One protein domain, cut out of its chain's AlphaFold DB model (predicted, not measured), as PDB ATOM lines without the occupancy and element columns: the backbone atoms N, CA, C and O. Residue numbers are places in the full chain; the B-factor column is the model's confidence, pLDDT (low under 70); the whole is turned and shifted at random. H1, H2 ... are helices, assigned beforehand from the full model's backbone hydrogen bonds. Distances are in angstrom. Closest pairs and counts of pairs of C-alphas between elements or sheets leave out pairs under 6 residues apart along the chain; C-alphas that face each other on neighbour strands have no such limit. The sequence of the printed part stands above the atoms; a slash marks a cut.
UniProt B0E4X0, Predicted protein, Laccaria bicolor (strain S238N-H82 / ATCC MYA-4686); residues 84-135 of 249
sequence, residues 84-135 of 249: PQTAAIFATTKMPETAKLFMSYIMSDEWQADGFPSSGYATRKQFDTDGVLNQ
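AT A GLANCE: This is residues 84 to 135 of the 249 residues of the protein "Predicted protein" of Laccaria bicolor (strain S238N-H82 / ATCC MYA-4686) (UniProt B0E4X0). With little regular structure, this is a long U of chain with loops at its open end: residues 84 to 90 run out without a named element, the chain turns round, and H1 runs back beside them. Then H2 turns off crosswise, and residues 116 to 135 wind on in loops. The printed part has 52 residues with two named helices, H1 then H2, and no named strand; the class is all helix, with 18 residues in named elements. It is loose, with a radius of gyration of the C-alphas of 13.1 A, and spans 40 by 20 by 15 A.

IN THESE COORDINATES: H1, residues 96 to 106, begins at C-alpha 96 (175.536, 214.952, 135.430) and is 15.6 A long. H2, residues 109 to 115, ends at C-alpha 115 (182.592, 193.194, 131.588).

HOW THE PARTS SIT: H1 and H2 are close but not clearly touching; their closest C-alphas, of Tyr 105 and Trp 111, are 6.8 A apart. Their lines are about perpendicular, at 73 degrees. In both, every O i to N i+4 pair is within hydrogen-bond range.

THE WHOLE: The C-alphas farthest apart, of Lys 94 and Gln 135, are 40.6 A apart. The printed part has no cut. Residues 91 to 97, of which 96 and 97 belong to H1, stand free. The link from H1 to H2 is tight. Residues 114 to 119 have pLDDT under 70.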
ATOM      1  N   PRO A  84     168.434 193.904 125.763       87.00
ATOM      2  CA  PRO A  84     169.413 194.882 126.191       87.00
ATOM      3  C   PRO A  84     168.956 195.486 127.520       87.00
ATOM      4  O   PRO A  84     167.881 196.088 127.609       87.00
ATOM      5  N   GLN A  85     169.775 195.359 128.565       84.69
ATOM      6  CA  GLN A  85     169.540 196.107 129.795       84.69
ATOM      7  C   GLN A  85     169.666 197.603 129.484       84.69
ATOM      8  O   GLN A  85     170.680 198.057 128.954       84.69
ATOM      9  N   THR A  86     168.623 198.374 129.789       86.62
ATOM     10  CA  THR A  86     168.578 199.803 129.462       86.62
ATOM     11  C   THR A  86     169.009 200.657 130.651       86.62
ATOM     12  O   THR A  86     168.730 200.337 131.807       86.62
ATOM     13  N   ALA A  87     169.692 201.765 130.365       87.88
ATOM     14  CA  ALA A  87     170.091 202.761 131.350       87.88
ATOM     15  C   ALA A  87     169.868 204.172 130.787       87.88
ATOM     16  O   ALA A  87     169.935 204.389 129.577       87.88
ATOM     17  N   ALA A  88     169.583 205.131 131.668       91.94
ATOM     18  CA  ALA A  88     169.356 206.527 131.312       91.94
ATOM     19  C   ALA A  88     169.829 207.458 132.434       91.94
ATOM     20  O   ALA A  88     169.839 207.086 133.608       91.94
ATOM     21  N   ILE A  89     170.182 208.691 132.069       92.44
ATOM     22  CA  ILE A  89     170.554 209.743 133.017       92.44
ATOM     23  C   ILE A  89     169.307 210.569 133.338       92.44
ATOM     24  O   ILE A  89     168.663 211.110 132.438       92.44
ATOM     25  N   PHE A  90     168.972 210.700 134.623       92.75
ATOM     26  CA  PHE A  90     167.906 211.607 135.045       92.75
ATOM     27  C   PHE A  90     168.281 213.054 134.724       92.75
ATOM     28  O   PHE A  90     169.340 213.522 135.137       92.75
ATOM     29  N   ALA A  91     167.376 213.793 134.080       94.88
ATOM     30  CA  ALA A  91     167.578 215.214 133.784       94.88
ATOM     31  C   ALA A  91     167.812 216.069 135.046       94.88
ATOM     32  O   ALA A  91     168.422 217.128 134.974       94.88
ATOM     33  N   THR A  92     167.344 215.597 136.203       94.81
ATOM     34  CA  THR A  92     167.457 216.262 137.507       94.81
ATOM     35  C   THR A  92     168.646 215.778 138.340       94.81
ATOM     36  O   THR A  92     168.709 216.065 139.536       94.81
ATOM     37  N   THR A  93     169.561 214.987 137.769       93.75
ATOM     38  CA  THR A  93     170.719 214.489 138.518       93.75
ATOM     39  C   THR A  93     171.589 215.642 139.025       93.75
ATOM     40  O   THR A  93     171.894 216.577 138.289       93.75
ATOM     41  N   LYS A  94     172.036 215.556 140.284       95.94
ATOM     42  CA  LYS A  94     173.011 216.499 140.863       95.94
ATOM     43  C   LYS A  94     174.448 216.215 140.402       95.94
ATOM     44  O   LYS A  94     175.337 217.012 140.669       95.94
ATOM     45  N   MET A  95     174.676 215.086 139.723       96.12
ATOM     46  CA  MET A  95     175.994 214.632 139.260       96.12
ATOM     47  C   MET A  95     175.956 214.266 137.762       96.12
ATOM     48  O   MET A  95     176.108 213.093 137.411       96.12
ATOM     49  N   PRO A  96     175.701 215.233 136.857       95.00
ATOM     50  CA  PRO A  96     175.536 214.952 135.430       95.00
ATOM     51  C   PRO A  96     176.813 214.417 134.779       95.00
ATOM     52  O   PRO A  96     176.736 213.467 134.005       95.00
ATOM     53  N   GLU A  97     177.983 214.959 135.122       96.81
ATOM     54  CA  GLU A  97     179.254 214.511 134.535       96.81
ATOM     55  C   GLU A  97     179.646 213.106 135.008       96.81
ATOM     56  O   GLU A  97     180.057 212.283 134.197       96.81
ATOM     57  N   THR A  98     179.412 212.767 136.280       95.62
ATOM     58  CA  THR A  98     179.614 211.397 136.784       95.62
ATOM     59  C   THR A  98     178.657 210.408 136.123       95.62
ATOM     60  O   THR A  98     179.060 209.304 135.763       95.62
ATOM     61  N   ALA A  99     177.393 210.791 135.919       94.62
ATOM     62  CA  ALA A  99     176.426 209.942 135.233       94.62
ATOM     63  C   ALA A  99     176.811 209.714 133.761       94.62
ATOM     64  O   ALA A  99     176.719 208.588 133.273       94.62
ATOM     65  N   LYS A 100     177.299 210.752 133.067       95.56
ATOM     66  CA  LYS A 100     177.852 210.626 131.709       95.56
ATOM     67  C   LYS A 100     179.080 209.726 131.693       95.56
ATOM     68  O   LYS A 100     179.141 208.840 130.853       95.56
ATOM     69  N   LEU A 101     180.011 209.905 132.632       95.69
ATOM     70  CA  LEU A 101     181.196 209.056 132.754       95.69
ATOM     71  C   LEU A 101     180.807 207.585 132.922       95.69
ATOM     72  O   LEU A 101     181.347 206.735 132.224       95.69
ATOM     73  N   PHE A 102     179.836 207.286 133.787       93.19
ATOM     74  CA  PHE A 102     179.341 205.922 133.968       93.19
ATOM     75  C   PHE A 102     178.731 205.349 132.681       93.19
ATOM     76  O   PHE A 102     179.077 204.237 132.289       93.19
ATOM     77  N   MET A 103     177.873 206.111 131.991       93.75
ATOM     78  CA  MET A 103     177.285 205.683 130.716       93.75
ATOM     79  C   MET A 103     178.348 205.473 129.625       93.75
ATOM     80  O   MET A 103     178.268 204.507 128.871       93.75
ATOM     81  N   SER A 104     179.363 206.336 129.557       94.12
ATOM     82  CA  SER A 104     180.497 206.176 128.642       94.12
ATOM     83  C   SER A 104     181.342 204.953 128.994       94.12
ATOM     84  O   SER A 104     181.755 204.221 128.099       94.12
ATOM     85  N   TYR A 105     181.564 204.695 130.285       90.88
ATOM     86  CA  TYR A 105     182.333 203.549 130.762       90.88
ATOM     87  C   TYR A 105     181.670 202.220 130.392       90.88
ATOM     88  O   TYR A 105     182.324 201.375 129.788       90.88
ATOM     89  N   ILE A 106     180.369 202.044 130.643       88.56
ATOM     90  CA  ILE A 106     179.671 200.793 130.280       88.56
ATOM     91  C   ILE A 106     179.580 200.573 128.758       88.56
ATOM     92  O   ILE A 106     179.308 199.465 128.301       88.56
ATOM     93  N   MET A 107     179.809 201.620 127.961       88.44
ATOM     94  CA  MET A 107     179.882 201.548 126.500       88.44
ATOM     95  C   MET A 107     181.318 201.482 125.971       88.44
ATOM     96  O   MET A 107     181.497 201.375 124.757       88.44
ATOM     97  N   SER A 108     182.330 201.542 126.837       89.12
ATOM     98  CA  SER A 108     183.743 201.478 126.456       89.12
ATOM     99  C   SER A 108     184.110 200.128 125.837       89.12
ATOM    100  O   SER A 108     183.395 199.138 125.996       89.12
ATOM    101  N   ASP A 109     185.230 200.095 125.114       89.94
ATOM    102  CA  ASP A 109     185.758 198.856 124.540       89.94
ATOM    103  C   ASP A 109     186.099 197.833 125.633       89.94
ATOM    104  O   ASP A 109     185.715 196.678 125.515       89.94
ATOM    105  N   GLU A 110     186.728 198.278 126.725       84.31
ATOM    106  CA  GLU A 110     187.066 197.438 127.882       84.31
ATOM    107  C   GLU A 110     185.820 196.766 128.469       84.31
ATOM    108  O   GLU A 110     185.763 195.545 128.606       84.31
ATOM    109  N   TRP A 111     184.775 197.546 128.759       83.88
ATOM    110  CA  TRP A 111     183.566 196.991 129.359       83.88
ATOM    111  C   TRP A 111     182.805 196.065 128.409       83.88
ATOM    112  O   TRP A 111     182.264 195.044 128.832       83.88
ATOM    113  N   GLN A 112     182.736 196.418 127.126       83.38
ATOM    114  CA  GLN A 112     182.000 195.627 126.144       83.38
ATOM    115  C   GLN A 112     182.768 194.373 125.703       83.38
ATOM    116  O   GLN A 112     182.120 193.441 125.240       83.38
ATOM    117  N   ALA A 113     184.093 194.322 125.885       79.69
ATOM    118  CA  ALA A 113     184.911 193.132 125.662       79.69
ATOM    119  C   ALA A 113     184.927 192.177 126.872       79.69
ATOM    120  O   ALA A 113     184.729 190.979 126.687       79.69
ATOM    121  N   ASP A 114     185.100 192.695 128.096       69.56
ATOM    122  CA  ASP A 114     185.371 191.866 129.287       69.56
ATOM    123  C   ASP A 114     184.226 191.844 130.319       69.56
ATOM    124  O   ASP A 114     184.055 190.872 131.055       69.56
ATOM    125  N   GLY A 115     183.442 192.922 130.420       58.06
ATOM    126  CA  GLY A 115     182.592 193.194 131.588       58.06
ATOM    127  C   GLY A 115     181.232 192.490 131.615       58.06
ATOM    128  O   GLY A 115     180.617 192.395 132.678       58.06
ATOM    129  N   PHE A 116     180.735 192.011 130.471       54.50
ATOM    130  CA  PHE A 116     179.392 191.421 130.349       54.50
ATOM    131  C   PHE A 116     179.258 190.187 129.424       54.50
ATOM    132  O   PHE A 116     178.414 189.344 129.731       54.50
ATOM    133  N   PRO A 117     180.040 189.994 128.338       51.44
ATOM    134  CA  PRO A 117     179.784 188.918 127.379       51.44
ATOM    135  C   PRO A 117     180.370 187.562 127.803       51.44
ATOM    136  O   PRO A 117     180.797 186.783 126.954       51.44
ATOM    137  N   SER A 118     180.285 187.171 129.082       54.22
ATOM    138  CA  SER A 118     180.480 185.751 129.437       54.22
ATOM    139  C   SER A 118     179.467 184.831 128.725       54.22
ATOM    140  O   SER A 118     179.613 183.613 128.755       54.22
ATOM    141  N   SER A 119     178.433 185.414 128.101       61.03
ATOM    142  CA  SER A 119     177.435 184.771 127.246       61.03
ATOM    143  C   SER A 119     177.603 185.034 125.737       61.03
ATOM    144  O   SER A 119     176.670 184.732 125.005       61.03
ATOM    145  N   GLY A 120     178.686 185.683 125.285       71.75
ATOM    146  CA  GLY A 120     178.947 185.981 123.863       71.75
ATOM    147  C   GLY A 120     178.093 187.090 123.217       71.75
ATOM    148  O   GLY A 120     178.312 187.437 122.057       71.75
ATOM    149  N   TYR A 121     177.153 187.692 123.958       84.56
ATOM    150  CA  TYR A 121     176.319 188.807 123.486       84.56
ATOM    151  C   TYR A 121     176.802 190.159 124.009       84.56
ATOM    152  O   TYR A 121     177.043 190.318 125.207       84.56
ATOM    153  N   ALA A 122     176.829 191.164 123.132       85.25
ATOM    154  CA  ALA A 122     177.156 192.542 123.491       85.25
ATOM    155  C   ALA A 122     176.216 193.554 122.824       85.25
ATOM    156  O   ALA A 122     175.645 193.317 121.763       85.25
ATOM    157  N   THR A 123     176.075 194.734 123.435       85.56
ATOM    158  CA  THR A 123     175.257 195.816 122.855       85.56
ATOM    159  C   THR A 123     175.949 196.518 121.689       85.56
ATOM    160  O   THR A 123     175.285 197.069 120.809       85.56
ATOM    161  N   ARG A 124     177.288 196.502 121.653       88.25
ATOM    162  CA  ARG A 124     178.076 197.008 120.526       88.25
ATOM    163  C   ARG A 124     178.415 195.864 119.583       88.25
ATOM    164  O   ARG A 124     179.097 194.922 119.965       88.25
ATOM    165  N   LYS A 125     178.027 196.019 118.315       88.50
ATOM    166  CA  LYS A 125     178.173 195.003 117.260       88.50
ATOM    167  C   LYS A 125     179.590 194.435 117.115       88.50
ATOM    168  O   LYS A 125     179.739 193.274 116.773       88.50
ATOM    169  N   GLN A 126     180.621 195.240 117.372       89.19
ATOM    170  CA  GLN A 126     182.017 194.797 117.272       89.19
ATOM    171  C   GLN A 126     182.426 193.765 118.339       89.19
ATOM    172  O   GLN A 126     183.414 193.071 118.141       89.19
ATOM    173  N   PHE A 127     181.681 193.670 119.446       87.81
ATOM    174  CA  PHE A 127     181.936 192.741 120.553       87.81
ATOM    175  C   PHE A 127     180.856 191.659 120.690       87.81
ATOM    176  O   PHE A 127     180.938 190.813 121.571       87.81
ATOM    177  N   ASP A 128     179.826 191.690 119.841       87.44
ATOM    178  CA  ASP A 128     178.740 190.710 119.832       87.44
ATOM    179  C   ASP A 128     179.178 189.478 119.027       87.44
ATOM    180  O   ASP A 128     178.909 189.381 117.828       87.44
ATOM    181  N   THR A 129     179.922 188.573 119.668       86.81
ATOM    182  CA  THR A 129     180.517 187.401 119.003       86.81
ATOM    183  C   THR A 129     179.470 186.401 118.543       86.81
ATOM    184  O   THR A 129     179.640 185.767 117.502       86.81
ATOM    185  N   ASP A 130     178.368 186.301 119.283       85.00
ATOM    186  CA  ASP A 130     177.309 185.330 119.022       85.00
ATOM    187  C   ASP A 130     176.180 185.923 118.168       85.00
ATOM    188  O   ASP A 130     175.242 185.215 117.793       85.00
ATOM    189  N   GLY A 131     176.267 187.214 117.827       89.25
ATOM    190  CA  GLY A 131     175.370 187.889 116.897       89.25
ATOM    191  C   GLY A 131     173.911 187.766 117.318       89.25
ATOM    192  O   GLY A 131     173.136 187.093 116.639       89.25
ATOM    193  N   VAL A 132     173.515 188.416 118.413       88.38
ATOM    194  CA  VAL A 132     172.194 188.222 119.042       88.38
ATOM    195  C   VAL A 132     171.018 188.429 118.072       88.38
ATOM    196  O   VAL A 132     169.994 187.759 118.171       88.38
ATOM    197  N   LEU A 133     171.170 189.319 117.085       89.56
ATOM    198  CA  LEU A 133     170.150 189.598 116.064       89.56
ATOM    199  C   LEU A 133     170.036 188.515 114.977       89.56
ATOM    200  O   LEU A 133     169.056 188.506 114.238       89.56
ATOM    201  N   ASN A 134     171.017 187.617 114.873       92.62
ATOM    202  CA  ASN A 134     171.013 186.488 113.940       92.62
ATOM    203  C   ASN A 134     170.424 185.214 114.571       92.62
ATOM    204  O   ASN A 134     170.249 184.208 113.885       92.62
ATOM    205  N   GLN A 135     170.139 185.240 115.873       90.44
ATOM    206  CA  GLN A 135     169.598 184.103 116.604       90.44
ATOM    207  C   GLN A 135     168.108 183.924 116.293       90.44
ATOM    208  O   GLN A 135     167.333 184.875 116.330       90.44
TER     209      GLN A 135